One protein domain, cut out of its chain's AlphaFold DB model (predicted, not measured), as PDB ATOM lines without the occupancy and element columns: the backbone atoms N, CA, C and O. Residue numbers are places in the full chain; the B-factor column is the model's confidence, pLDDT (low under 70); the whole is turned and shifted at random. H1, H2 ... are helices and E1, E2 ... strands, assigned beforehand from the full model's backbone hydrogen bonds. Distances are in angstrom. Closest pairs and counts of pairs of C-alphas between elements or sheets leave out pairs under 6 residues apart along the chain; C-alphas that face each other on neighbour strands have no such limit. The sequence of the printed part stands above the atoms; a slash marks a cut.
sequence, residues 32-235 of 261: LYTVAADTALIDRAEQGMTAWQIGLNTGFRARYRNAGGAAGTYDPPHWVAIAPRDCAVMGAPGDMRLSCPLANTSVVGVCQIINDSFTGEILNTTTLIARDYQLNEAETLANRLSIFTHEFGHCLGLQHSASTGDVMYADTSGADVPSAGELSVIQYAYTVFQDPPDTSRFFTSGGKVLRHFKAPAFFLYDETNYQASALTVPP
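This is residues 32 to 235 of the 261 residues of the protein "Peptidase M10A and M12B matrixin and adamalysin" of Leptonema illini DSM 21528 (UniProt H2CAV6). With little regular structure, this is a twisted five-stranded sheet with H4 and H1 packed on one face, among long loops. Only 78 of 204 printed residues lie in five named helices and five named strands, H1 E1 H2 E2 E3 H3 H4 H5 E4 E5, a mixed class. The mixed sheet runs E2 E3 E1 E4 E5. The whole is compact, with radius of gyration 16.3 A and spans 49 by 42 by 37 A.

E2, residues 109 to 115, and E3, residues 122 to 130, form an antiparallel hairpin; N 112 and O 126 are 2.8 A apart. H4, residues 141 to 155, lies over both, 9.4 A in height over the sheet. H1, residues 39 to 50, touches H4 with residues 44 to 49 alone; the closest C-alphas, Gly 48 and Thr 149, are 4.0 A apart.

H4 is 21.7 A long. C-alpha 39 begins H1 at (54.479, -0.639, -2.339); C-alpha 155 ends H4 at (42.777, -12.576, -17.155).

The printed part has no cut. Residues 213 to 235 are among those with pLDDT under 70.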
ATOM      1  N   LEU A  32      46.650 -11.158  13.383       29.88
ATOM      2  CA  LEU A  32      46.813 -10.026  12.466       29.88
ATOM      3  C   LEU A  32      48.029  -9.184  12.870       29.88
ATOM      4  O   LEU A  32      47.979  -8.431  13.841       29.88
ATOM      5  N   TYR A  33      49.103  -9.281  12.094       28.19
ATOM      6  CA  TYR A  33      50.173  -8.289  12.097       28.19
ATOM      7  C   TYR A  33      49.898  -7.292  10.968       28.19
ATOM      8  O   TYR A  33      49.721  -7.687   9.818       28.19
ATOM      9  N   THR A  34      49.852  -5.995  11.278       33.03
ATOM     10  CA  THR A  34      49.975  -4.947  10.257       33.03
ATOM     11  C   THR A  34      51.414  -4.970   9.761       33.03
ATOM     12  O   THR A  34      52.302  -4.427  10.420       33.03
ATOM     13  N   VAL A  35      51.662  -5.658   8.651       36.50
ATOM     14  CA  VAL A  35      52.955  -5.604   7.969       36.50
ATOM     15  C   VAL A  35      52.928  -4.437   6.974       36.50
ATOM     16  O   VAL A  35      51.859  -3.968   6.574       36.50
ATOM     17  N   ALA A  36      54.093  -3.867   6.677       41.59
ATOM     18  CA  ALA A  36      54.205  -2.816   5.675       41.59
ATOM     19  C   ALA A  36      54.029  -3.431   4.279       41.59
ATOM     20  O   ALA A  36      54.759  -4.357   3.926       41.59
ATOM     21  N   ALA A  37      53.071  -2.902   3.513       53.34
ATOM     22  CA  ALA A  37      52.858  -3.201   2.097       53.34
ATOM     23  C   ALA A  37      54.165  -3.076   1.297       53.34
ATOM     24  O   ALA A  37      54.854  -2.063   1.448       53.34
ATOM     25  N   ASP A  38      54.494  -4.047   0.432       66.19
ATOM     26  CA  ASP A  38      55.547  -3.846  -0.569       66.19
ATOM     27  C   ASP A  38      54.972  -2.956  -1.675       66.19
ATOM     28  O   ASP A  38      54.376  -3.410  -2.656       66.19
ATOM     29  N   THR A  39      55.087  -1.645  -1.465       68.44
ATOM     30  CA  THR A  39      54.479  -0.639  -2.339       68.44
ATOM     31  C   THR A  39      54.978  -0.759  -3.774       68.44
ATOM     32  O   THR A  39      54.215  -0.505  -4.694       68.44
ATOM     33  N   ALA A  40      56.211  -1.228  -3.992       77.44
ATOM     34  CA  ALA A  40      56.754  -1.385  -5.338       77.44
ATOM     35  C   ALA A  40      56.059  -2.505  -6.127       77.44
ATOM     36  O   ALA A  40      55.885  -2.380  -7.339       77.44
ATOM     37  N   LEU A  41      55.666  -3.598  -5.467       78.50
ATOM     38  CA  LEU A  41      54.926  -4.689  -6.106       78.50
ATOM     39  C   LEU A  41      53.487  -4.282  -6.433       78.50
ATOM     40  O   LEU A  41      52.992  -4.588  -7.518       78.50
ATOM     41  N   ILE A  42      52.851  -3.545  -5.523       73.94
ATOM     42  CA  ILE A  42      51.508  -2.996  -5.729       73.94
ATOM     43  C   ILE A  42      51.520  -2.003  -6.892       73.94
ATOM     44  O   ILE A  42      50.751  -2.172  -7.835       73.94
ATOM     45  N   ASP A  43      52.449  -1.046  -6.890       79.19
ATOM     46  CA  ASP A  43      52.566  -0.038  -7.946       79.19
ATOM     47  C   ASP A  43      52.761  -0.682  -9.329       79.19
ATOM     48  O   ASP A  43      52.246  -0.181 -10.329       79.19
ATOM     49  N   ARG A  44      53.496  -1.800  -9.419       85.06
ATOM     50  CA  ARG A  44      53.671  -2.539 -10.683       85.06
ATOM     51  C   ARG A  44      52.392  -3.240 -11.123       85.06
ATOM     52  O   ARG A  44      52.062  -3.174 -12.303       85.06
ATOM     53  N   ALA A  45      51.671  -3.876 -10.201       82.75
ATOM     54  CA  ALA A  45      50.384  -4.492 -10.507       82.75
ATOM     55  C   ALA A  45      49.359  -3.443 -10.980       82.75
ATOM     56  O   ALA A  45      48.671  -3.651 -11.979       82.75
ATOM     57  N   GLU A  46      49.301  -2.279 -10.324       79.94
ATOM     58  CA  GLU A  46      48.440  -1.164 -10.738       79.94
ATOM     59  C   GLU A  46      48.810  -0.641 -12.130       79.94
ATOM     60  O   GLU A  46      47.927  -0.425 -12.968       79.94
ATOM     61  N   GLN A  47      50.107  -0.482 -12.407       85.62
ATOM     62  CA  GLN A  47      50.589  -0.062 -13.722       85.62
ATOM     63  C   GLN A  47      50.265  -1.089 -14.810       85.62
ATOM     64  O   GLN A  47      49.731  -0.705 -15.850       85.62
ATOM     65  N   GLY A  48      50.519  -2.379 -14.568       88.19
ATOM     66  CA  GLY A  48      50.234  -3.440 -15.537       88.19
ATOM     67  C   GLY A  48      48.745  -3.549 -15.868       88.19
ATOM     68  O   GLY A  48      48.367  -3.721 -17.023       88.19
ATOM     69  N   MET A  49      47.875  -3.355 -14.875       83.50
ATOM     70  CA  MET A  49      46.428  -3.350 -15.091       83.50
ATOM     71  C   MET A  49      45.957  -2.088 -15.835       83.50
ATOM     72  O   MET A  49      45.094  -2.162 -16.711       83.50
ATOM     73  N   THR A  50      46.548  -0.929 -15.527       84.56
ATOM     74  CA  THR A  50      46.221   0.353 -16.178       84.56
ATOM     75  C   THR A  50      46.711   0.402 -17.630       84.56
ATOM     76  O   THR A  50      46.085   1.064 -18.463       84.56
ATOM     77  N   ALA A  51      47.781  -0.329 -17.962       90.44
ATOM     78  CA  ALA A  51      48.364  -0.379 -19.303       90.44
ATOM     79  C   ALA A  51      47.362  -0.811 -20.387       90.44
ATOM     80  O   ALA A  51      47.489  -0.383 -21.533       90.44
ATOM     81  N   TRP A  52      46.331  -1.580 -20.022       89.19
ATOM     82  CA  TRP A  52      45.271  -2.029 -20.927       89.19
ATOM     83  C   TRP A  52      44.255  -0.944 -21.312       89.19
ATOM     84  O   TRP A  52      43.498  -1.128 -22.262       89.19
ATOM     85  N   GLN A  53      44.233   0.196 -20.613       87.88
ATOM     86  CA  GLN A  53      43.439   1.382 -20.975       87.88
ATOM     87  C   GLN A  53      41.931   1.127 -21.170       87.88
ATOM     88  O   GLN A  53      41.276   1.813 -21.952       87.88
ATOM     89  N   ILE A  54      41.359   0.165 -20.442       76.69
ATOM     90  CA  ILE A  54      39.913  -0.129 -20.465       76.69
ATOM     91  C   ILE A  54      39.154   0.508 -19.287       76.69
ATOM     92  O   ILE A  54      37.990   0.201 -19.053       76.69
ATOM     93  N   GLY A  55      39.812   1.396 -18.530       69.62
ATOM     94  CA  GLY A  55      39.191   2.131 -17.424       69.62
ATOM     95  C   GLY A  55      38.925   1.292 -16.171       69.62
ATOM     96  O   GLY A  55      37.994   1.598 -15.428       69.62
ATOM     97  N   LEU A  56      39.719   0.241 -15.925       67.38
ATOM     98  CA  LEU A  56      39.633  -0.526 -14.680       67.38
ATOM     99  C   LEU A  56      39.920   0.375 -13.477       67.38
ATOM    100  O   LEU A  56      40.855   1.174 -13.496       67.38
ATOM    101  N   ASN A  57      39.134   0.219 -12.411       60.97
ATOM    102  CA  ASN A  57      39.465   0.823 -11.125       60.97
ATOM    103  C   ASN A  57      40.599   0.010 -10.486       60.97
ATOM    104  O   ASN A  57      40.357  -0.979  -9.790       60.97
ATOM    105  N   THR A  58      41.828   0.425 -10.775       54.75
ATOM    106  CA  THR A  58      43.057  -0.275 -10.391       54.75
ATOM    107  C   THR A  58      43.505   0.008  -8.964       54.75
ATOM    108  O   THR A  58      44.432  -0.641  -8.506       54.75
ATOM    109  N   GLY A  59      42.844   0.923  -8.244       53.50
ATOM    110  CA  GLY A  59      43.235   1.275  -6.882       53.50
ATOM    111  C   GLY A  59      43.032   0.108  -5.918       53.50
ATOM    112  O   GLY A  59      41.916  -0.106  -5.426       53.50
ATOM    113  N   PHE A  60      44.108  -0.612  -5.603       52.22
ATOM    114  CA  PHE A  60      44.091  -1.591  -4.525       52.22
ATOM    115  C   PHE A  60      44.063  -0.816  -3.197       52.22
ATOM    116  O   PHE A  60      44.928  -0.001  -2.887       52.22
ATOM    117  N   ARG A  61      43.005  -0.998  -2.406       44.09
ATOM    118  CA  ARG A  61      42.835  -0.395  -1.080       44.09
ATOM    119  C   ARG A  61      42.598  -1.468  -0.028       44.09
ATOM    120  O   ARG A  61      41.601  -2.181  -0.019       44.09
ATOM    121  N   ALA A  62      43.493  -1.544   0.948       38.97
ATOM    122  CA  ALA A  62      43.352  -2.472   2.060       38.97
ATOM    123  C   ALA A  62      42.023  -2.278   2.824       38.97
ATOM    124  O   ALA A  62      41.816  -1.276   3.511       38.97
ATOM    125  N   ARG A  63      41.144  -3.285   2.759       33.22
ATOM    126  CA  ARG A  63      40.228  -3.656   3.844       33.22
ATOM    127  C   ARG A  63      40.194  -5.174   3.936       33.22
ATOM    128  O   ARG A  63      39.997  -5.855   2.937       33.22
ATOM    129  N   TYR A  64      40.436  -5.652   5.151       39.09
ATOM    130  CA  TYR A  64      40.577  -7.053   5.527       39.09
ATOM    131  C   TYR A  64      39.573  -7.970   4.821       39.09
ATOM    132  O   TYR A  64      38.365  -7.776   4.955       39.09
ATOM    133  N   ARG A  65      40.076  -9.006   4.144       36.53
ATOM    134  CA  ARG A  65      39.322 -10.225   3.841       36.53
ATOM    135  C   ARG A  65      40.222 -11.450   3.926       36.53
ATOM    136  O   ARG A  65      41.437 -11.353   3.812       36.53
ATOM    137  N   ASN A  66      39.546 -12.551   4.230       37.69
ATOM    138  CA  ASN A  66      40.048 -13.826   4.713       37.69
ATOM    139  C   ASN A  66      41.263 -14.318   3.920       37.69
ATOM    140  O   ASN A  66      41.186 -14.506   2.709       37.69
ATOM    141  N   ALA A  67      42.367 -14.504   4.637       44.12
ATOM    142  CA  ALA A  67      43.563 -15.157   4.145       44.12
ATOM    143  C   ALA A  67      43.186 -16.569   3.709       44.12
ATOM    144  O   ALA A  67      42.575 -17.290   4.500       44.12
ATOM    145  N   GLY A  68      43.543 -16.962   2.486       40.94
ATOM    146  CA  GLY A  68      43.438 -18.348   2.047       40.94
ATOM    147  C   GLY A  68      44.124 -19.252   3.074       40.94
ATOM    148  O   GLY A  68      45.350 -19.359   3.098       40.94
ATOM    149  N   GLY A  69      43.327 -19.855   3.951       48.78
ATOM    150  CA  GLY A  69      43.739 -20.853   4.918       48.78
ATOM    151  C   GLY A  69      43.952 -22.202   4.240       48.78
ATOM    152  O   GLY A  69      44.379 -22.273   3.088       48.78
ATOM    153  N   ALA A  70      43.737 -23.287   4.985       49.31
ATOM    154  CA  ALA A  70      43.891 -24.652   4.483       49.31
ATOM    155  C   ALA A  70      43.148 -24.871   3.149       49.31
ATOM    156  O   ALA A  70      42.180 -24.175   2.855       49.31
ATOM    157  N   ALA A  71      43.577 -25.858   2.353       43.03
ATOM    158  CA  ALA A  71      42.864 -26.259   1.139       43.03
ATOM    159  C   ALA A  71      41.343 -26.334   1.400       43.03
ATOM    160  O   ALA A  71      40.907 -27.052   2.301       43.03
ATOM    161  N   GLY A  72      40.555 -25.547   0.655       45.41
ATOM    162  CA  GLY A  72      39.106 -25.405   0.854       45.41
ATOM    163  C   GLY A  72      38.637 -24.110   1.537       45.41
ATOM    164  O   GLY A  72      37.437 -23.956   1.755       45.41
ATOM    165  N   THR A  73      39.523 -23.168   1.874       50.50
ATOM    166  CA  THR A  73      39.118 -21.813   2.296       50.50
ATOM    167  C   THR A  73      38.751 -20.902   1.126       50.50
ATOM    168  O   THR A  73      39.188 -21.117   0.005       50.50
ATOM    169  N   TYR A  74      37.964 -19.863   1.418       49.41
ATOM    170  CA  TYR A  74      37.493 -18.869   0.455       49.41
ATOM    171  C   TYR A  74      38.641 -18.075  -0.189       49.41
ATOM    172  O   TYR A  74      39.298 -17.290   0.496       49.41
ATOM    173  N   ASP A  75      38.796 -18.222  -1.504       57.19
ATOM    174  CA  ASP A  75      39.576 -17.334  -2.367       57.19
ATOM    175  C   ASP A  75      38.597 -16.335  -3.021       57.19
ATOM    176  O   ASP A  75      37.581 -16.758  -3.588       57.19
ATOM    177  N   PRO A  76      38.803 -15.007  -2.912       59.34
ATOM    178  CA  PRO A  76      37.900 -14.056  -3.548       59.34
ATOM    179  C   PRO A  76      38.014 -14.153  -5.080       59.34
ATOM    180  O   PRO A  76      39.062 -14.535  -5.604       59.34
ATOM    181  N   PRO A  77      36.950 -13.790  -5.813       64.31
ATOM    182  CA  PRO A  77      36.993 -13.803  -7.266       64.31
ATOM    183  C   PRO A  77      38.019 -12.790  -7.794       64.31
ATOM    184  O   PRO A  77      38.129 -11.698  -7.244       64.31
ATOM    185  N   HIS A  78      38.723 -13.140  -8.871       71.69
ATOM    186  CA  HIS A  78      39.761 -12.334  -9.529       71.69
ATOM    187  C   HIS A  78      40.953 -12.035  -8.615       71.69
ATOM    188  O   HIS A  78      41.292 -10.891  -8.305       71.69
ATOM    189  N   TRP A  79      41.587 -13.104  -8.155       75.00
ATOM    190  CA  TRP A  79      42.719 -13.052  -7.244       75.00
ATOM    191  C   TRP A  79      44.041 -12.852  -7.983       75.00
ATOM    192  O   TRP A  79      44.228 -13.371  -9.075       75.00
ATOM    193  N   VAL A  80      44.974 -12.133  -7.374       80.00
ATOM    194  CA  VAL A  80      46.347 -11.932  -7.829       80.00
ATOM    195  C   VAL A  80      47.257 -12.253  -6.657       80.00
ATOM    196  O   VAL A  80      47.178 -11.610  -5.612       80.00
ATOM    197  N   ALA A  81      48.138 -13.229  -6.827       80.44
ATOM    198  CA  ALA A  81      49.134 -13.584  -5.834       80.44
ATOM    199  C   ALA A  81      50.535 -13.417  -6.411       80.44
ATOM    200  O   ALA A  81      50.838 -13.913  -7.492       80.44
ATOM    201  N   ILE A  82      51.409 -12.762  -5.664       82.44
ATOM    202  CA  ILE A  82      52.849 -12.797  -5.885       82.44
ATOM    203  C   ILE A  82      53.370 -13.832  -4.897       82.44
ATOM    204  O   ILE A  82      53.091 -13.709  -3.706       82.44
ATOM    205  N   ALA A  83      54.013 -14.887  -5.392       80.94
ATOM    206  CA  ALA A  83      54.329 -16.065  -4.593       80.94
ATOM    207  C   ALA A  83      55.718 -16.649  -4.916       80.94
ATOM    208  O   ALA A  83      56.244 -16.438  -6.019       80.94
ATOM    209  N   PRO A  84      56.298 -17.459  -4.011       83.62
ATOM    210  CA  PRO A  84      57.488 -18.238  -4.274       83.62
ATOM    211  C   PRO A  84      57.149 -19.388  -5.222       83.62
ATOM    212  O   PRO A  84      55.994 -19.786  -5.392       83.62
ATOM    213  N   ARG A  85      58.190 -19.986  -5.801       86.44
ATOM    214  CA  ARG A  85      58.056 -21.054  -6.802       86.44
ATOM    215  C   ARG A  85      57.500 -22.378  -6.279       86.44
ATOM    216  O   ARG A  85      57.234 -23.263  -7.082       86.44
ATOM    217  N   ASP A  86      57.345 -22.539  -4.969       83.81
ATOM    218  CA  ASP A  86      56.752 -23.738  -4.373       83.81
ATOM    219  C   ASP A  86      55.237 -23.612  -4.132       83.81
ATOM    220  O   ASP A  86      54.601 -24.614  -3.807       83.81
ATOM    221  N   CYS A  87      54.657 -22.412  -4.296       76.94
ATOM    222  CA  CYS A  87      53.255 -22.077  -4.012       76.94
ATOM    223  C   CYS A  87      52.737 -22.560  -2.639       76.94
ATOM    224  O   CYS A  87      51.529 -22.576  -2.412       76.94
ATOM    225  N   ALA A  88      53.613 -22.980  -1.723       73.19
ATOM    226  CA  ALA A  88      53.220 -23.628  -0.472       73.19
ATOM    227  C   ALA A  88      52.841 -22.605   0.606       73.19
ATOM    228  O   ALA A  88      52.207 -22.940   1.611       73.19
ATOM    229  N   VAL A  89      53.235 -21.351   0.395       64.19
ATOM    230  CA  VAL A  89      52.945 -20.236   1.289       64.19
ATOM    231  C   VAL A  89      51.488 -19.781   1.180       64.19
ATOM    232  O   VAL A  89      50.800 -20.014   0.181       64.19
ATOM    233  N   MET A  90      51.016 -19.091   2.224       56.47
ATOM    234  CA  MET A  90      49.767 -18.327   2.149       56.47
ATOM    235  C   MET A  90      49.809 -17.421   0.918       56.47
ATOM    236  O   MET A  90      50.873 -16.906   0.602       56.47
ATOM    237  N   GLY A  91      48.683 -17.264   0.216       61.69
ATOM    238  CA  GLY A  91      48.590 -16.411  -0.973       61.69
ATOM    239  C   GLY A  91      48.292 -17.099  -2.284       61.69
ATOM    240  O   GLY A  91      47.461 -16.611  -3.036       61.69
ATOM    241  N   ALA A  92      48.926 -18.232  -2.570       69.06
ATOM    242  CA  ALA A  92      48.519 -19.039  -3.716       69.06
ATOM    243  C   ALA A  92      47.120 -19.633  -3.431       69.06
ATOM    244  O   ALA A  92      46.908 -20.091  -2.300       69.06
ATOM    245  N   PRO A  93      46.161 -19.622  -4.372       66.00
ATOM    246  CA  PRO A  93      44.858 -20.250  -4.147       66.00
ATOM    247  C   PRO A  93      44.969 -21.763  -3.998       66.00
ATOM    248  O   PRO A  93      45.946 -22.382  -4.436       66.00
ATOM    249  N   GLY A  94      43.964 -22.362  -3.358       66.62
ATOM    250  CA  GLY A  94      44.024 -23.753  -2.903       66.62
ATOM    251  C   GLY A  94      44.317 -24.782  -4.003       66.62
ATOM    252  O   GLY A  94      45.032 -25.753  -3.749       66.62
ATOM    253  N   ASP A  95      43.812 -24.572  -5.215       67.94
ATOM    254  CA  ASP A  95      44.053 -25.431  -6.377       67.94
ATOM    255  C   ASP A  95      45.487 -25.301  -6.921       67.94
ATOM    256  O   ASP A  95      46.143 -26.316  -7.176       67.94
ATOM    257  N   MET A  96      46.026 -24.083  -6.996       71.75
ATOM    258  CA  MET A  96      47.415 -23.843  -7.402       71.75
ATOM    259  C   MET A  96      48.442 -24.321  -6.363       71.75
ATOM    260  O   MET A  96      49.556 -24.672  -6.744       71.75
ATOM    261  N   ARG A  97      48.095 -24.421  -5.070       73.69
ATOM    262  CA  ARG A  97      48.996 -25.023  -4.058       73.69
ATOM    263  C   ARG A  97      49.245 -26.513  -4.295       73.69
ATOM    264  O   ARG A  97      50.320 -27.013  -3.980       73.69
ATOM    265  N   LEU A  98      48.253 -27.231  -4.826       72.81
ATOM    266  CA  LEU A  98      48.349 -28.673  -5.084       72.81
ATOM    267  C   LEU A  98      49.113 -28.988  -6.376       72.81
ATOM    268  O   LEU A  98      49.663 -30.080  -6.513       72.81
ATOM    269  N   SER A  99      49.148 -28.041  -7.316       77.06
ATOM    270  CA  SER A  99      49.813 -28.177  -8.611       77.06
ATOM    271  C   SER A  99      50.444 -26.847  -9.028       77.06
ATOM    272  O   SER A  99      49.976 -26.200  -9.964       77.06
ATOM    273  N   CYS A 100      51.504 -26.445  -8.322       83.31
ATOM    274  CA  CYS A 100      52.149 -25.141  -8.480       83.31
ATOM    275  C   CYS A 100      52.694 -24.913  -9.902       83.31
ATOM    276  O   CYS A 100      53.684 -25.550 -10.280       83.31
ATOM    277  N   PRO A 101      52.132 -23.969 -10.681       82.56
ATOM    278  CA  PRO A 101      52.620 -23.675 -12.031       82.56
ATOM    279  C   PRO A 101      54.034 -23.075 -12.031       82.56
ATOM    280  O   PRO A 101      54.823 -23.335 -12.938       82.56
ATOM    281  N   LEU A 102      54.380 -22.325 -10.978       85.56
ATOM    282  CA  LEU A 102      55.677 -21.653 -10.832       85.56
ATOM    283  C   LEU A 102      56.842 -22.595 -10.491       85.56
ATOM    284  O   LEU A 102      58.001 -22.165 -10.533       85.56
ATOM    285  N   ALA A 103      56.557 -23.866 -10.180       86.75
ATOM    286  CA  ALA A 103      57.582 -24.882  -9.943       86.75
ATOM    287  C   ALA A 103      58.440 -25.125 -11.197       86.75
ATOM    288  O   ALA A 103      59.605 -25.512 -11.093       86.75
ATOM    289  N   ASN A 104      57.888 -24.858 -12.386       85.12
ATOM    290  CA  ASN A 104      58.672 -24.726 -13.604       85.12
ATOM    291  C   ASN A 104      59.329 -23.338 -13.642       85.12
ATOM    292  O   ASN A 104      58.649 -22.322 -13.768       85.12
ATOM    293  N   THR A 105      60.661 -23.289 -13.590       84.38
ATOM    294  CA  THR A 105      61.420 -22.029 -13.553       84.38
ATOM    295  C   THR A 105      61.264 -21.162 -14.802       84.38
ATOM    296  O   THR A 105      61.535 -19.968 -14.741       84.38
ATOM    297  N   SER A 106      60.824 -21.740 -15.924       85.88
ATOM    298  CA  SER A 106      60.506 -20.992 -17.147       85.88
ATOM    299  C   SER A 106      59.172 -20.243 -17.071       85.88
ATOM    300  O   SER A 106      58.909 -19.402 -17.921       85.88
ATOM    301  N   VAL A 107      58.333 -20.534 -16.072       87.19
ATOM    302  CA  VAL A 107      57.068 -19.835 -15.831       87.19
ATOM    303  C   VAL A 107      57.321 -18.724 -14.814       87.19
ATOM    304  O   VAL A 107      57.796 -18.973 -13.701       87.19
ATOM    305  N   VAL A 108      57.032 -17.484 -15.201       90.19
ATOM    306  CA  VAL A 108      57.198 -16.284 -14.356       90.19
ATOM    307  C   VAL A 108      55.864 -15.643 -13.968       90.19
ATOM    308  O   VAL A 108      55.814 -14.841 -13.035       90.19
ATOM    309  N   GLY A 109      54.787 -16.051 -14.631       90.62
ATOM    310  CA  GLY A 109      53.413 -15.661 -14.370       90.62
ATOM    311  C   GLY A 109      52.450 -16.719 -14.913       90.62
ATOM    312  O   GLY A 109      52.837 -17.555 -15.732       90.62
ATOM    313  N   VAL A 110      51.224 -16.735 -14.399       88.75
ATOM    314  CA  VAL A 110      50.108 -17.486 -14.979       88.75
ATOM    315  C   VAL A 110      48.782 -16.835 -14.599       88.75
ATOM    316  O   VAL A 110      48.596 -16.430 -13.449       88.75
ATOM    317  N   CYS A 111      47.831 -16.812 -15.532       88.69
ATOM    318  CA  CYS A 111      46.425 -16.562 -15.253       88.69
ATOM    319  C   CYS A 111      45.570 -17.808 -15.517       88.69
ATOM    320  O   CYS A 111      45.508 -18.328 -16.630       88.69
ATOM    321  N   GLN A 112      44.849 -18.257 -14.497       84.06
ATOM    322  CA  GLN A 112      43.791 -19.251 -14.609       84.06
ATOM    323  C   GLN A 112      42.440 -18.559 -14.768       84.06
ATOM    324  O   GLN A 112      42.154 -17.571 -14.092       84.06
ATOM    325  N   ILE A 113      41.594 -19.111 -15.634       84.00
ATOM    326  CA  ILE A 113      40.266 -18.584 -15.945       84.00
ATOM    327  C   ILE A 113      39.225 -19.656 -15.628       84.00
ATOM    328  O   ILE A 113      39.344 -20.801 -16.064       84.00
ATOM    329  N   ILE A 114      38.182 -19.268 -14.899       82.38
ATOM    330  CA  ILE A 114      36.935 -20.021 -14.775       82.38
ATOM    331  C   ILE A 114      35.878 -19.242 -15.545       82.38
ATOM    332  O   ILE A 114      35.649 -18.062 -15.268       82.38
ATOM    333  N   ASN A 115      35.226 -19.896 -16.500       84.75
ATOM    334  CA  ASN A 115      34.259 -19.256 -17.380       84.75
ATOM    335  C   ASN A 115      32.956 -20.052 -17.508       84.75
ATOM    336  O   ASN A 115      32.923 -21.269 -17.326       84.75
ATOM    337  N   ASP A 116      31.893 -19.356 -17.896       84.56
ATOM    338  CA  ASP A 116      30.697 -19.975 -18.454       84.56
ATOM    339  C   ASP A 116      30.977 -20.347 -19.917       84.56
ATOM    340  O   ASP A 116      31.274 -19.500 -20.763       84.56
ATOM    341  N   SER A 117      30.906 -21.641 -20.231       83.12
ATOM    342  CA  SER A 117      31.196 -22.148 -21.572       83.12
ATOM    343  C   SER A 117      30.132 -21.818 -22.618       83.12
ATOM    344  O   SER A 117      30.412 -21.940 -23.808       83.12
ATOM    345  N   PHE A 118      28.915 -21.461 -22.200       83.88
ATOM    346  CA  PHE A 118      27.814 -21.133 -23.106       83.88
ATOM    347  C   PHE A 118      27.850 -19.666 -23.537       83.88
ATOM    348  O   PHE A 118      27.555 -19.344 -24.692       83.88
ATOM    349  N   THR A 119      28.213 -18.779 -22.612       82.88
ATOM    350  CA  THR A 119      28.222 -17.331 -22.847       82.88
ATOM    351  C   THR A 119      29.613 -16.791 -23.170       82.88
ATOM    352  O   THR A 119      29.709 -15.809 -23.902       82.88
ATOM    353  N   GLY A 120      30.679 -17.435 -22.688       82.69
ATOM    354  CA  GLY A 120      32.037 -16.886 -22.708       82.69
ATOM    355  C   GLY A 120      32.317 -15.928 -21.544       82.69
ATOM    356  O   GLY A 120      33.374 -15.300 -21.527       82.69
ATOM    357  N   GLU A 121      31.405 -15.804 -20.567       85.50
ATOM    358  CA  GLU A 121      31.631 -14.960 -19.389       85.50
ATOM    359  C   GLU A 121      32.791 -15.508 -18.566       85.50
ATOM    360  O   GLU A 121      32.752 -16.655 -18.119       85.50
ATOM    361  N   ILE A 122      33.797 -14.681 -18.311       83.25
ATOM    362  CA  ILE A 122      34.782 -14.957 -17.274       83.25
ATOM    363  C   ILE A 122      34.113 -14.716 -15.919       83.25
ATOM    364  O   ILE A 122      33.700 -13.602 -15.605       83.25
ATOM    365  N   LEU A 123      34.004 -15.778 -15.123       77.25
ATOM    366  CA  LEU A 123      33.355 -15.776 -13.810       77.25
ATOM    367  C   LEU A 123      34.359 -15.549 -12.682       77.25
ATOM    368  O   LEU A 123      34.029 -14.964 -11.654       77.25
ATOM    369  N   ASN A 124      35.577 -16.060 -12.856       77.12
ATOM    370  CA  ASN A 124      36.654 -15.922 -11.891       77.12
ATOM    371  C   ASN A 124      38.004 -16.020 -12.608       77.12
ATOM    372  O   ASN A 124      38.143 -16.741 -13.596       77.12
ATOM    373  N   THR A 125      38.998 -15.309 -12.093       79.94
ATOM    374  CA  THR A 125      40.384 -15.428 -12.531       79.94
ATOM    375  C   THR A 125      41.311 -15.576 -11.343       79.94
ATOM    376  O   THR A 125      41.032 -15.101 -10.243       79.94
ATOM    377  N   THR A 126      42.444 -16.217 -11.568       78.12
ATOM    378  CA  THR A 126      43.554 -16.202 -10.627       78.12
ATOM    379  C   THR A 126      44.830 -15.919 -11.380       78.12
ATOM    380  O   THR A 126      45.230 -16.713 -12.220       78.12
ATOM    381  N   THR A 127      45.498 -14.841 -11.007       83.25
ATOM    382  CA  THR A 127      46.860 -14.532 -11.404       83.25
ATOM    383  C   THR A 127      47.835 -15.000 -10.331       83.25
ATOM    384  O   THR A 127      47.640 -14.734  -9.145       83.25
ATOM    385  N   LEU A 128      48.917 -15.644 -10.745       84.25
ATOM    386  CA  LEU A 128      50.033 -16.016  -9.889       84.25
ATOM    387  C   LEU A 128      51.335 -15.535 -10.539       84.25
ATOM    388  O   LEU A 128      51.609 -15.883 -11.681       84.25
ATOM    389  N   ILE A 129      52.126 -14.737  -9.824       88.94
ATOM    390  CA  ILE A 129      53.359 -14.098 -10.310       88.94
ATOM    391  C   ILE A 129      54.546 -14.576  -9.476       88.94
ATOM    392  O   ILE A 129      54.481 -14.597  -8.247       88.94
ATOM    393  N   ALA A 130      55.651 -14.923 -10.134       89.44
ATOM    394  CA  ALA A 130      56.861 -15.384  -9.465       89.44
ATOM    395  C   ALA A 130      57.576 -14.233  -8.736       89.44
ATOM    396  O   ALA A 130      58.058 -13.278  -9.357       89.44
ATOM    397  N   ARG A 131      57.663 -14.318  -7.402       87.38
ATOM    398  CA  ARG A 131      58.266 -13.264  -6.573       87.38
ATOM    399  C   ARG A 131      59.749 -13.060  -6.855       87.38
ATOM    400  O   ARG A 131      60.211 -11.922  -6.894       87.38
ATOM    401  N   ASP A 132      60.494 -14.142  -7.046       90.31
ATOM    402  CA  ASP A 132      61.930 -14.089  -7.327       90.31
ATOM    403  C   ASP A 132      62.227 -13.267  -8.588       90.31
ATOM    404  O   ASP A 132      63.129 -12.434  -8.571       90.31
ATOM    405  N   TYR A 133      61.411 -13.417  -9.636       92.31
ATOM    406  CA  TYR A 133      61.515 -12.603 -10.846       92.31
ATOM    407  C   TYR A 133      61.243 -11.117 -10.559       92.31
ATOM    408  O   TYR A 133      61.989 -10.242 -10.992       92.31
ATOM    409  N   GLN A 134      60.220 -10.814  -9.756       90.06
ATOM    410  CA  GLN A 134      59.864  -9.436  -9.400       90.06
ATOM    411  C   GLN A 134      60.902  -8.732  -8.511       90.06
ATOM    412  O   GLN A 134      61.028  -7.499  -8.538       90.06
ATOM    413  N   LEU A 135      61.674  -9.495  -7.743       89.06
ATOM    414  CA  LEU A 135      62.752  -8.975  -6.906       89.06
ATOM    415  C   LEU A 135      64.127  -9.019  -7.588       89.06
ATOM    416  O   LEU A 135      65.073  -8.437  -7.064       89.06
ATOM    417  N   ASN A 136      64.247  -9.647  -8.760       92.00
ATOM    418  CA  ASN A 136      65.509  -9.739  -9.482       92.00
ATOM    419  C   ASN A 136      65.930  -8.371 -10.046       92.00
ATOM    420  O   ASN A 136      65.344  -7.866 -11.000       92.00
ATOM    421  N   GLU A 137      66.973  -7.772  -9.472       90.88
ATOM    422  CA  GLU A 137      67.519  -6.486  -9.924       90.88
ATOM    423  C   GLU A 137      68.299  -6.575 -11.243       90.88
ATOM    424  O   GLU A 137      68.561  -5.543 -11.858       90.88
ATOM    425  N   ALA A 138      68.650  -7.783 -11.702       94.12
ATOM    426  CA  ALA A 138      69.225  -7.974 -13.031       94.12
ATOM    427  C   ALA A 138      68.182  -7.779 -14.147       94.12
ATOM    428  O   ALA A 138      68.555  -7.456 -15.274       94.12
ATOM    429  N   GLU A 139      66.890  -7.940 -13.836       92.94
ATOM    430  CA  GLU A 139      65.796  -7.646 -14.759       92.94
ATOM    431  C   GLU A 139      65.450  -6.159 -14.735       92.94
ATOM    432  O   GLU A 139      65.362  -5.507 -13.682       92.94
ATOM    433  N   THR A 140      65.185  -5.609 -15.919       94.31
ATOM    434  CA  THR A 140      64.746  -4.219 -16.023       94.31
ATOM    435  C   THR A 140      63.404  -4.034 -15.308       94.31
ATOM    436  O   THR A 140      62.627  -4.971 -15.108       94.31
ATOM    437  N   LEU A 141      63.105  -2.803 -14.887       92.75
ATOM    438  CA  LEU A 141      61.782  -2.506 -14.332       92.75
ATOM    439  C   LEU A 141      60.671  -2.757 -15.365       92.75
ATOM    440  O   LEU A 141      59.595  -3.204 -14.984       92.75
ATOM    441  N   ALA A 142      60.948  -2.501 -16.647       93.44
ATOM    442  CA  ALA A 142      60.001  -2.708 -17.738       93.44
ATOM    443  C   ALA A 142      59.649  -4.195 -17.894       93.44
ATOM    444  O   ALA A 142      58.470  -4.527 -17.831       93.44
ATOM    445  N   ASN A 143      60.652  -5.082 -17.913       93.00
ATOM    446  CA  ASN A 143      60.444  -6.534 -17.968       93.00
ATOM    447  C   ASN A 143      59.635  -7.039 -16.765       93.00
ATOM    448  O   ASN A 143      58.735  -7.862 -16.885       93.00
ATOM    449  N   ARG A 144      59.940  -6.546 -15.560       93.06
ATOM    450  CA  ARG A 144      59.206  -6.950 -14.350       93.06
ATOM    451  C   ARG A 144      57.747  -6.503 -14.384       93.06
ATOM    452  O   ARG A 144      56.867  -7.251 -13.961       93.06
ATOM    453  N   LEU A 145      57.488  -5.305 -14.899       93.31
ATOM    454  CA  LEU A 145      56.141  -4.770 -15.086       93.31
ATOM    455  C   LEU A 145      55.384  -5.521 -16.188       93.31
ATOM    456  O   LEU A 145      54.197  -5.797 -16.018       93.31
ATOM    457  N   SER A 146      56.057  -5.892 -17.278       95.38
ATOM    458  CA  SER A 146      55.427  -6.544 -18.425       95.38
ATOM    459  C   SER A 146      54.825  -7.900 -18.075       95.38
ATOM    460  O   SER A 146      53.766  -8.220 -18.600       95.38
ATOM    461  N   ILE A 147      55.384  -8.632 -17.101       95.00
ATOM    462  CA  ILE A 147      54.768  -9.871 -16.595       95.00
ATOM    463  C   ILE A 147      53.382  -9.601 -15.999       95.00
ATOM    464  O   ILE A 147      52.434 -10.316 -16.307       95.00
ATOM    465  N   PHE A 148      53.218  -8.546 -15.192       91.38
ATOM    466  CA  PHE A 148      51.888  -8.183 -14.687       91.38
ATOM    467  C   PHE A 148      50.946  -7.834 -15.835       91.38
ATOM    468  O   PHE A 148      49.824  -8.332 -15.883       91.38
ATOM    469  N   THR A 149      51.406  -6.997 -16.768       95.12
ATOM    470  CA  THR A 149      50.619  -6.607 -17.942       95.12
ATOM    471  C   THR A 149      50.155  -7.832 -18.729       95.12
ATOM    472  O   THR A 149      48.961  -7.957 -18.994       95.12
ATOM    473  N   HIS A 150      51.074  -8.747 -19.041       96.81
ATOM    474  CA  HIS A 150      50.836  -9.984 -19.777       96.81
ATOM    475  C   HIS A 150      49.779 -10.855 -19.087       96.81
ATOM    476  O   HIS A 150      48.752 -11.187 -19.684       96.81
ATOM    477  N   GLU A 151      49.961 -11.156 -17.799       94.25
ATOM    478  CA  GLU A 151      49.014 -12.010 -17.079       94.25
ATOM    479  C   GLU A 151      47.638 -11.361 -16.910       94.25
ATOM    480  O   GLU A 151      46.611 -12.043 -16.960       94.25
ATOM    481  N   PHE A 152      47.575 -10.033 -16.762       91.62
ATOM    482  CA  PHE A 152      46.293  -9.335 -16.792       91.62
ATOM    483  C   PHE A 152      45.626  -9.420 -18.162       91.62
ATOM    484  O   PHE A 152      44.406  -9.559 -18.213       91.62
ATOM    485  N   GLY A 153      46.388  -9.417 -19.257       94.00
ATOM    486  CA  GLY A 153      45.850  -9.664 -20.593       94.00
ATOM    487  C   GLY A 153      45.168 -11.025 -20.685       94.00
ATOM    488  O   GLY A 153      44.015 -11.103 -21.123       94.00
ATOM    489  N   HIS A 154      45.806 -12.078 -20.165       93.81
ATOM    490  CA  HIS A 154      45.170 -13.391 -20.034       93.81
ATOM    491  C   HIS A 154      43.905 -13.347 -19.183       93.81
ATOM    492  O   HIS A 154      42.862 -13.843 -19.606       93.81
ATOM    493  N   CYS A 155      43.947 -12.695 -18.024       87.88
ATOM    494  CA  CYS A 155      42.777 -12.576 -17.155       87.88
ATOM    495  C   CYS A 155      41.650 -11.719 -17.747       87.88
ATOM    496  O   CYS A 155      40.515 -11.794 -17.276       87.88
ATOM    497  N   LEU A 156      41.926 -10.936 -18.786       90.12
ATOM    498  CA  LEU A 156      40.930 -10.227 -19.586       90.12
ATOM    499  C   LEU A 156      40.474 -11.034 -20.814       90.12
ATOM    500  O   LEU A 156      39.604 -10.574 -21.556       90.12
ATOM    501  N   GLY A 157      41.004 -12.243 -21.002       91.19
ATOM    502  CA  GLY A 157      40.597 -13.202 -22.022       91.19
ATOM    503  C   GLY A 157      41.521 -13.292 -23.234       91.19
ATOM    504  O   GLY A 157      41.236 -14.086 -24.133       91.19
ATOM    505  N   LEU A 158      42.615 -12.524 -23.286       94.56
ATOM    506  CA  LEU A 158      43.572 -12.601 -24.391       94.56
ATOM    507  C   LEU A 158      44.369 -13.908 -24.337       94.56
ATOM    508  O   LEU A 158      44.732 -14.381 -23.265       94.56
ATOM    509  N   GLN A 159      44.678 -14.474 -25.499       94.31
ATOM    510  CA  GLN A 159      45.624 -15.582 -25.626       94.31
ATOM    511  C   GLN A 159      46.994 -15.079 -26.080       94.31
ATOM    512  O   GLN A 159      47.151 -13.909 -26.430       94.31
ATOM    513  N   HIS A 160      47.985 -15.972 -26.098       95.19
ATOM    514  CA  HIS A 160      49.314 -15.612 -26.572       95.19
ATOM    515  C   HIS A 160      49.293 -15.076 -28.009       95.19
ATOM    516  O   HIS A 160      48.646 -15.641 -28.897       95.19
ATOM    517  N   SER A 161      50.068 -14.021 -28.243       94.81
ATOM    518  CA  SER A 161      50.371 -13.509 -29.573       94.81
ATOM    519  C   SER A 161      51.557 -14.251 -30.191       94.81
ATOM    520  O   SER A 161      52.481 -14.678 -29.503       94.81
ATOM    521  N   ALA A 162      51.559 -14.360 -31.520       93.06
ATOM    522  CA  ALA A 162      52.713 -14.830 -32.288       93.06
ATOM    523  C   ALA A 162      53.736 -13.714 -32.585       93.06
ATOM    524  O   ALA A 162      54.800 -13.986 -33.141       93.06
ATOM    525  N   SER A 163      53.412 -12.458 -32.263       95.25
ATOM    526  CA  SER A 163      54.252 -11.288 -32.521       95.25
ATOM    527  C   SER A 163      55.062 -10.920 -31.283       95.25
ATOM    528  O   SER A 163      54.481 -10.639 -30.243       95.25
ATOM    529  N   THR A 164      56.387 -10.813 -31.408       95.75
ATOM    530  CA  THR A 164      57.249 -10.279 -30.335       95.75
ATOM    531  C   THR A 164      57.014  -8.786 -30.072       95.75
ATOM    532  O   THR A 164      57.507  -8.247 -29.093       95.75
ATOM    533  N   GLY A 165      56.280  -8.091 -30.951       96.94
ATOM    534  CA  GLY A 165      55.870  -6.697 -30.749       96.94
ATOM    535  C   GLY A 165      54.632  -6.526 -29.861       96.94
ATOM    536  O   GLY A 165      54.213  -5.392 -29.646       96.94
ATOM    537  N   ASP A 166      54.046  -7.628 -29.396       97.69
ATOM    538  CA  ASP A 166      52.885  -7.663 -28.512       97.69
ATOM    539  C   ASP A 166      53.333  -8.048 -27.093       97.69
ATOM    540  O   ASP A 166      54.256  -8.854 -26.929       97.69
ATOM    541  N   VAL A 167      52.676  -7.498 -26.066       97.50
ATOM    542  CA  VAL A 167      52.956  -7.895 -24.673       97.50
ATOM    543  C   VAL A 167      52.463  -9.310 -24.404       97.50
ATOM    544  O   VAL A 167      53.067 -10.016 -23.608       97.50
ATOM    545  N   MET A 168      51.428  -9.769 -25.119       97.56
ATOM    546  CA  MET A 168      50.928 -11.144 -25.033       97.56
ATOM    547  C   MET A 168      51.835 -12.173 -25.723       97.56
ATOM    548  O   MET A 168      51.430 -13.324 -25.883       97.56
ATOM    549  N   TYR A 169      53.043 -11.820 -26.170       95.62
ATOM    550  CA  TYR A 169      54.000 -12.826 -26.630       95.62
ATOM    551  C   TYR A 169      54.357 -13.797 -25.495       95.62
ATOM    552  O   TYR A 169      54.519 -13.382 -24.355       95.62
ATOM    553  N   ALA A 170      54.473 -15.089 -25.803       89.62
ATOM    554  CA  ALA A 170      54.504 -16.164 -24.803       89.62
ATOM    555  C   ALA A 170      55.757 -16.217 -23.902       89.62
ATOM    556  O   ALA A 170      55.817 -17.045 -22.996       89.62
ATOM    557  N   ASP A 171      56.776 -15.400 -24.167       88.44
ATOM    558  CA  ASP A 171      57.989 -15.344 -23.356       88.44
ATOM    559  C   ASP A 171      58.444 -13.900 -23.100       88.44
ATOM    560  O   ASP A 171      57.911 -12.932 -23.646       88.44
ATOM    561  N   THR A 172      59.475 -13.757 -22.266       87.94
ATOM    562  CA  THR A 172      59.995 -12.462 -21.810       87.94
ATOM    563  C   THR A 172      60.746 -11.662 -22.884       87.94
ATOM    564  O   THR A 172      61.340 -10.638 -22.561       87.94
ATOM    565  N   SER A 173      60.783 -12.123 -24.140       91.38
ATOM    566  CA  SER A 173      61.290 -11.352 -25.285       91.38
ATOM    567  C   SER A 173      60.205 -10.535 -26.001       91.38
ATOM    568  O   SER A 173      60.517  -9.815 -26.952       91.38
ATOM    569  N   GLY A 174      58.948 -10.649 -25.550       93.38
ATOM    570  CA  GLY A 174      57.831  -9.814 -25.984       93.38
ATOM    571  C   GLY A 174      57.998  -8.331 -25.657       93.38
ATOM    572  O   GLY A 174      58.965  -7.905 -25.024       93.38
ATOM    573  N   ALA A 175      57.028  -7.526 -26.086       96.62
ATOM    574  CA  ALA A 175      57.014  -6.102 -25.775       96.62
ATOM    575  C   ALA A 175      56.687  -5.857 -24.293       96.62
ATOM    576  O   ALA A 175      55.933  -6.603 -23.681       96.62
ATOM    577  N   ASP A 176      57.188  -4.756 -23.728       95.75
ATOM    578  CA  ASP A 176      56.929  -4.426 -22.318       95.75
ATOM    579  C   ASP A 176      55.525  -3.851 -22.060       95.75
ATOM    580  O   ASP A 176      55.057  -3.784 -20.920       95.75
ATOM    581  N   VAL A 177      54.859  -3.389 -23.121       96.06
ATOM    582  CA  VAL A 177      53.565  -2.698 -23.073       96.06
ATOM    583  C   VAL A 177      52.649  -3.191 -24.192       96.06
ATOM    584  O   VAL A 177      53.156  -3.615 -25.235       96.06
ATOM    585  N   PRO A 178      51.315  -3.101 -24.024       97.12
ATOM    586  CA  PRO A 178      50.383  -3.545 -25.047       97.12
ATOM    587  C   PRO A 178      50.587  -2.788 -26.361       97.12
ATOM    588  O   PRO A 178      50.702  -1.557 -26.381       97.12
ATOM    589  N   SER A 179      50.594  -3.519 -27.470       96.75
ATOM    590  CA  SER A 179      50.666  -2.916 -28.795       96.75
ATOM    591  C   SER A 179      49.361  -2.199 -29.147       96.75
ATOM    592  O   SER A 179      48.297  -2.450 -28.577       96.75
ATOM    593  N   ALA A 180      49.405  -1.321 -30.153       94.06
ATOM    594  CA  ALA A 180      48.195  -0.668 -30.655       94.06
ATOM    595  C   ALA A 180      47.135  -1.683 -31.132       94.06
ATOM    596  O   ALA A 180      45.937  -1.430 -31.006       94.06
ATOM    597  N   GLY A 181      47.569  -2.838 -31.652       92.38
ATOM    598  CA  GLY A 181      46.671  -3.916 -32.060       92.38
ATOM    599  C   GLY A 181      45.963  -4.543 -30.862       92.38
ATOM    600  O   GLY A 181      44.739  -4.663 -30.876       92.38
ATOM    601  N   GLU A 182      46.709  -4.861 -29.805       94.69
ATOM    602  CA  GLU A 182      46.163  -5.425 -28.566       94.69
ATOM    603  C   GLU A 182      45.202  -4.456 -27.868       94.69
ATOM    604  O   GLU A 182      44.090  -4.844 -27.504       94.69
ATOM    605  N   LEU A 183      45.580  -3.176 -27.772       93.06
ATOM    606  CA  LEU A 183      44.715  -2.129 -27.223       93.06
ATOM    607  C   LEU A 183      43.417  -1.997 -28.020       93.06
ATOM    608  O   LEU A 183      42.343  -1.914 -27.428       93.06
ATOM    609  N   SER A 184      43.487  -2.036 -29.353       90.31
ATOM    610  CA  SER A 184      42.295  -1.876 -30.191       90.31
ATOM    611  C   SER A 184      41.255  -2.977 -29.955       90.31
ATOM    612  O   SER A 184      40.063  -2.683 -29.840       90.31
ATOM    613  N   VAL A 185      41.688  -4.237 -29.825       89.88
ATOM    614  CA  VAL A 185      40.764  -5.367 -29.659       89.88
ATOM    615  C   VAL A 185      40.202  -5.441 -28.248       89.88
ATOM    616  O   VAL A 185      39.011  -5.708 -28.078       89.88
ATOM    617  N   ILE A 186      41.018  -5.152 -27.232       89.06
ATOM    618  CA  ILE A 186      40.560  -5.217 -25.845       89.06
ATOM    619  C   ILE A 186      39.650  -4.040 -25.506       89.06
ATOM    620  O   ILE A 186      38.606  -4.228 -24.883       89.06
ATOM    621  N   GLN A 187      39.965  -2.838 -25.993       86.44
ATOM    622  CA  GLN A 187      39.081  -1.690 -25.840       86.44
ATOM    623  C   GLN A 187      37.752  -1.952 -26.538       86.44
ATOM    624  O   GLN A 187      36.711  -1.672 -25.952       86.44
ATOM    625  N   TYR A 188      37.740  -2.557 -27.730       85.31
ATOM    626  CA  TYR A 188      36.480  -2.934 -28.372       85.31
ATOM    627  C   TYR A 188      35.655  -3.882 -27.486       85.31
ATOM    628  O   TYR A 188      34.488  -3.608 -27.202       85.31
ATOM    629  N   ALA A 189      36.278  -4.949 -26.978       83.31
ATOM    630  CA  ALA A 189      35.601  -5.941 -26.148       83.31
ATOM    631  C   ALA A 189      35.003  -5.348 -24.857       83.31
ATOM    632  O   ALA A 189      33.884  -5.705 -24.482       83.31
ATOM    633  N   TYR A 190      35.717  -4.426 -24.204       82.31
ATOM    634  CA  TYR A 190      35.372  -3.928 -22.865       82.31
ATOM    635  C   TYR A 190      34.722  -2.540 -22.826       82.31
ATOM    636  O   TYR A 190      34.105  -2.197 -21.821       82.31
ATOM    637  N   THR A 191      34.817  -1.744 -23.892       76.62
ATOM    638  CA  THR A 191      34.148  -0.429 -23.972       76.62
ATOM    639  C   THR A 191      32.881  -0.472 -24.821       76.62
ATOM    640  O   THR A 191      31.928   0.249 -24.531       76.62
ATOM    641  N   VAL A 192      32.838  -1.341 -25.839       72.62
ATOM    642  CA  VAL A 192      31.679  -1.506 -26.733       72.62
ATOM    643  C   VAL A 192      30.815  -2.707 -26.321       72.62
ATOM    644  O   VAL A 192      29.668  -2.809 -26.745       72.62
ATOM    645  N   PHE A 193      31.328  -3.594 -25.457       71.69
ATOM    646  CA  PHE A 193      30.651  -4.815 -24.989       71.69
ATOM    647  C   PHE A 193      30.228  -5.766 -26.126       71.69
ATOM    648  O   PHE A 193      29.225  -6.477 -26.028       71.69
ATOM    649  N   GLN A 194      31.010  -5.799 -27.206       75.00
ATOM    650  CA  GLN A 194      30.790  -6.643 -28.383       75.00
ATOM    651  C   GLN A 194      32.012  -7.516 -28.669       75.00
ATOM    652  O   GLN A 194      33.115  -7.233 -28.205       75.00
ATOM    653  N   ASP A 195      31.815  -8.589 -29.438       79.50
ATOM    654  CA  ASP A 195      32.934  -9.415 -29.897       79.50
ATOM    655  C   ASP A 195      33.853  -8.564 -30.783       79.50
ATOM    656  O   ASP A 195      33.361  -7.931 -31.722       79.50
ATOM    657  N   PRO A 196      35.166  -8.511 -30.496       79.56
ATOM    658  CA  PRO A 196      36.087  -7.719 -31.292       79.56
ATOM    659  C   PRO A 196      36.159  -8.248 -32.729       79.56
ATOM    660  O   PRO A 196      36.032  -9.456 -32.937       79.56
ATOM    661  N   PRO A 197      36.413  -7.383 -33.730       82.94
ATOM    662  CA  PRO A 197      36.565  -7.817 -35.120       82.94
ATOM    663  C   PRO A 197      37.637  -8.899 -35.302       82.94
ATOM    664  O   PRO A 197      37.483  -9.791 -36.132       82.94
ATOM    665  N   ASP A 198      38.706  -8.825 -34.506       88.12
ATOM    666  CA  ASP A 198      39.744  -9.846 -34.417       88.12
ATOM    667  C   ASP A 198      39.579 -10.655 -33.122       88.12
ATOM    668  O   ASP A 198      40.138 -10.337 -32.070       88.12
ATOM    669  N   THR A 199      38.786 -11.721 -33.208       89.50
ATOM    670  CA  THR A 199      38.592 -12.686 -32.116       89.50
ATOM    671  C   THR A 199      39.751 -13.672 -31.983       89.50
ATOM    672  O   THR A 199      39.835 -14.369 -30.975       89.50
ATOM    673  N   SER A 200      40.681 -13.710 -32.949       91.12
ATOM    674  CA  SER A 200      41.833 -14.621 -32.924       91.12
ATOM    675  C   SER A 200      42.851 -14.272 -31.840       91.12
ATOM    676  O   SER A 200      43.764 -15.047 -31.582       91.12
ATOM    677  N   ARG A 201      42.690 -13.127 -31.175       91.75
ATOM    678  CA  ARG A 201      43.508 -12.704 -30.033       91.75
ATOM    679  C   ARG A 201      42.964 -13.153 -28.686       91.75
ATOM    680  O   ARG A 201      43.631 -12.947 -27.679       91.75
ATOM    681  N   PHE A 202      41.787 -13.768 -28.651       93.38
ATOM    682  CA  PHE A 202      41.148 -14.200 -27.417       93.38
ATOM    683  C   PHE A 202      41.114 -15.719 -27.294       93.38
ATOM    684  O   PHE A 202      40.992 -16.445 -28.283       93.38
ATOM    685  N   PHE A 203      41.137 -16.197 -26.052       90.81
ATOM    686  CA  PHE A 203      40.685 -17.545 -25.751       90.81
ATOM    687  C   PHE A 203      39.215 -17.706 -26.135       90.81
ATOM    688  O   PHE A 203      38.418 -16.764 -26.063       90.81
ATOM    689  N   THR A 204      38.839 -18.932 -26.498       88.00
ATOM    690  CA  THR A 204      37.447 -19.269 -26.782       88.00
ATOM    691  C   THR A 204      36.997 -20.500 -26.011       88.00
ATOM    692  O   THR A 204      37.754 -21.448 -25.818       88.00
ATOM    693  N   SER A 205      35.735 -20.497 -25.587       83.88
ATOM    694  CA  SER A 205      35.055 -21.651 -24.998       83.88
ATOM    695  C   SER A 205      33.663 -21.752 -25.602       83.88
ATOM    696  O   SER A 205      32.960 -20.751 -25.703       83.88
ATOM    697  N   GLY A 206      33.268 -22.942 -26.057       82.19
ATOM    698  CA  GLY A 206      31.972 -23.124 -26.728       82.19
ATOM    699  C   GLY A 206      31.787 -22.240 -27.973       82.19
ATOM    700  O   GLY A 206      30.661 -21.898 -28.326       82.19
ATOM    701  N   GLY A 207      32.885 -21.827 -28.620       84.94
ATOM    702  CA  GLY A 207      32.868 -20.895 -29.753       84.94
ATOM    703  C   GLY A 207      32.603 -19.429 -29.377       84.94
ATOM    704  O   GLY A 207      32.355 -18.619 -30.267       84.94
ATOM    705  N   LYS A 208      32.632 -19.084 -28.085       85.81
ATOM    706  CA  LYS A 208      32.512 -17.713 -27.574       85.81
ATOM    707  C   LYS A 208      33.859 -17.195 -27.106       85.81
ATOM    708  O   LYS A 208      34.614 -17.941 -26.487       85.81
ATOM    709  N   VAL A 209      34.136 -15.927 -27.393       89.38
ATOM    710  CA  VAL A 209      35.294 -15.203 -26.858       89.38
ATOM    711  C   VAL A 209      35.164 -15.102 -25.342       89.38
ATOM    712  O   VAL A 209      34.107 -14.713 -24.846       89.38
ATOM    713  N   LEU A 210      36.233 -15.440 -24.620       88.94
ATOM    714  CA  LEU A 210      36.274 -15.250 -23.175       88.94
ATOM    715  C   LEU A 210      36.425 -13.762 -22.846       88.94
ATOM    716  O   LEU A 210      37.384 -13.131 -23.282       88.94
ATOM    717  N   ARG A 211      35.496 -13.200 -22.068       84.12
ATOM    718  CA  ARG A 211      35.616 -11.847 -21.500       84.12
ATOM    719  C   ARG A 211      34.783 -11.691 -20.233       84.12
ATOM    720  O   ARG A 211      33.812 -12.418 -20.037       84.12
ATOM    721  N   HIS A 212      35.093 -10.700 -19.403       71.19
ATOM    722  CA  HIS A 212      34.153 -10.283 -18.355       71.19
ATOM    723  C   HIS A 212      33.031  -9.454 -18.991       71.19
ATOM    724  O   HIS A 212      33.299  -8.489 -19.705       71.19
ATOM    725  N   PHE A 213      31.767  -9.792 -18.726       64.75
ATOM    726  CA  PHE A 213      30.624  -8.968 -19.162       64.75
ATOM    727  C   PHE A 213      30.345  -7.782 -18.230       64.75
ATOM    728  O   PHE A 213      29.483  -6.948 -18.507       64.75
ATOM    729  N   LYS A 214      31.083  -7.697 -17.123       64.94
ATOM    730  CA  LYS A 214      31.074  -6.597 -16.158       64.94
ATOM    731  C   LYS A 214      32.501  -6.092 -15.991       64.94
ATOM    732  O   LYS A 214      33.444  -6.797 -16.335       64.94
ATOM    733  N   ALA A 215      32.664  -4.890 -15.444       61.06
ATOM    734  CA  ALA A 215      33.991  -4.397 -15.089       61.06
ATOM    735  C   ALA A 215      34.638  -5.360 -14.067       61.06
ATOM    736  O   ALA A 215      34.064  -5.534 -12.985       61.06
ATOM    737  N   PRO A 216      35.779  -6.001 -14.385       61.34
ATOM    738  CA  PRO A 216      36.449  -6.889 -13.445       61.34
ATOM    739  C   PRO A 216      37.041  -6.084 -12.284       61.34
ATOM    740  O   PRO A 216      37.458  -4.936 -12.446       61.34
ATOM    741  N   ALA A 217      37.083  -6.698 -11.105       64.56
ATOM    742  CA  ALA A 217      37.688  -6.128  -9.906       64.56
ATOM    743  C   ALA A 217      38.646  -7.153  -9.310       64.56
ATOM    744  O   ALA A 217      38.208  -8.259  -9.021       64.56
ATOM    745  N   PHE A 218      39.913  -6.786  -9.124       67.19
ATOM    746  CA  PHE A 218      40.965  -7.708  -8.693       67.19
ATOM    747  C   PHE A 218      41.341  -7.529  -7.212       67.19
ATOM    748  O   PHE A 218      41.216  -6.440  -6.641       67.19
ATOM    749  N   PHE A 219      41.851  -8.600  -6.603       66.88
ATOM    750  CA  PHE A 219      42.378  -8.641  -5.234       66.88
ATOM    751  C   PHE A 219      43.851  -9.047  -5.269       66.88
ATOM    752  O   PHE A 219      44.169 -10.012  -5.947       66.88
ATOM    753  N   LEU A 220      44.737  -8.344  -4.556       65.69
ATOM    754  CA  LEU A 220      46.188  -8.567  -4.621       65.69
ATOM    755  C   LEU A 220      46.760  -9.033  -3.278       65.69
ATOM    756  O   LEU A 220      46.439  -8.487  -2.217       65.69
ATOM    757  N   TYR A 221      47.674  -9.995  -3.354       67.38
ATOM    758  CA  TYR A 221      48.445 -10.514  -2.236       67.38
ATOM    759  C   TYR A 221      49.942 -10.637  -2.581       67.38
ATOM    760  O   TYR A 221      50.281 -11.151  -3.645       67.38
ATOM    761  N   ASP A 222      50.832 -10.190  -1.684       60.56
ATOM    762  CA  ASP A 222      52.294 -10.084  -1.913       60.56
ATOM    763  C   ASP A 222      53.171 -10.961  -0.979       60.56
ATOM    764  O   ASP A 222      54.333 -10.646  -0.700       60.56
ATOM    765  N   GLU A 223      52.608 -12.046  -0.438       55.19
ATOM    766  CA  GLU A 223      53.153 -12.899   0.648       55.19
ATOM    767  C   GLU A 223      53.222 -12.235   2.026       55.19
ATOM    768  O   GLU A 223      53.100 -12.916   3.046       55.19
ATOM    769  N   THR A 224      53.360 -10.914   2.090       48.12
ATOM    770  CA  THR A 224      53.561 -10.180   3.346       48.12
ATOM    771  C   THR A 224      52.310  -9.391   3.752       48.12
ATOM    772  O   THR A 224      52.082  -9.171   4.940       48.12
ATOM    773  N   ASN A 225      51.467  -9.015   2.783       48.56
ATOM    774  CA  ASN A 225      50.335  -8.101   2.924       48.56
ATOM    775  C   ASN A 225      49.144  -8.486   2.028       48.56
ATOM    776  O   ASN A 225      49.310  -9.103   0.978       48.56
ATOM    777  N   TYR A 226      47.939  -8.051   2.423       49.97
ATOM    778  CA  TYR A 226      46.665  -8.274   1.718       49.97
ATOM    779  C   TYR A 226      46.010  -6.943   1.306       49.97
ATOM    780  O   TYR A 226      45.826  -6.080   2.171       49.97
ATOM    781  N   GLN A 227      45.580  -6.790   0.041       44.69
ATOM    782  CA  GLN A 227      44.831  -5.613  -0.443       44.69
ATOM    783  C   GLN A 227      43.654  -5.965  -1.388       44.69
ATOM    784  O   GLN A 227      43.691  -6.957  -2.110       44.69
ATOM    785  N   ALA A 228      42.589  -5.149  -1.393       38.69
ATOM    786  CA  ALA A 228      41.359  -5.355  -2.179       38.69
ATOM    787  C   ALA A 228      40.983  -4.094  -2.981       38.69
ATOM    788  O   ALA A 228      41.195  -2.997  -2.494       38.69
ATOM    789  N   SER A 229      40.382  -4.177  -4.169       37.97
ATOM    790  CA  SER A 229      39.842  -2.974  -4.840       37.97
ATOM    791  C   SER A 229      38.504  -2.528  -4.215       37.97
ATOM    792  O   SER A 229      37.609  -3.345  -3.991       37.97
ATOM    793  N   ALA A 230      38.347  -1.228  -3.921       34.56
ATOM    794  CA  ALA A 230      37.058  -0.613  -3.579       34.56
ATOM    795  C   ALA A 230      36.974   0.835  -4.089       34.56
ATOM    796  O   ALA A 230      37.948   1.587  -4.044       34.56
ATOM    797  N   LEU A 231      35.774   1.239  -4.524       30.72
ATOM    798  CA  LEU A 231      35.402   2.614  -4.876       30.72
ATOM    799  C   LEU A 231      35.847   3.608  -3.792       30.72
ATOM    800  O   LEU A 231      35.277   3.654  -2.701       30.72
ATOM    801  N   THR A 232      36.793   4.486  -4.117       34.66
ATOM    802  CA  THR A 232      36.761   5.831  -3.545       34.66
ATOM    803  C   THR A 232      35.794   6.655  -4.364       34.66
ATOM    804  O   THR A 232      36.115   7.052  -5.480       34.66
ATOM    805  N   VAL A 233      34.623   6.945  -3.797       35.53
ATOM    806  CA  VAL A 233      33.925   8.179  -4.166       35.53
ATOM    807  C   VAL A 233      34.953   9.297  -3.943       35.53
ATOM    808  O   VAL A 233      35.466   9.403  -2.822       35.53
ATOM    809  N   PRO A 234      35.349  10.069  -4.970       36.69
ATOM    810  CA  PRO A 234      36.218  11.215  -4.745       36.69
ATOM    811  C   PRO A 234      35.528  12.124  -3.720       36.69
ATOM    812  O   PRO A 234      34.294  12.204  -3.750       36.69
ATOM    813  N   PRO A 235      36.238  12.845  -2.827       38.66
ATOM    814  CA  PRO A 235      35.609  14.011  -2.227       38.66
ATOM    815  C   PRO A 235      35.085  14.842  -3.395       38.66
ATOM    816  O   PRO A 235      35.834  15.118  -4.337       38.66
TER     817      PRO A 235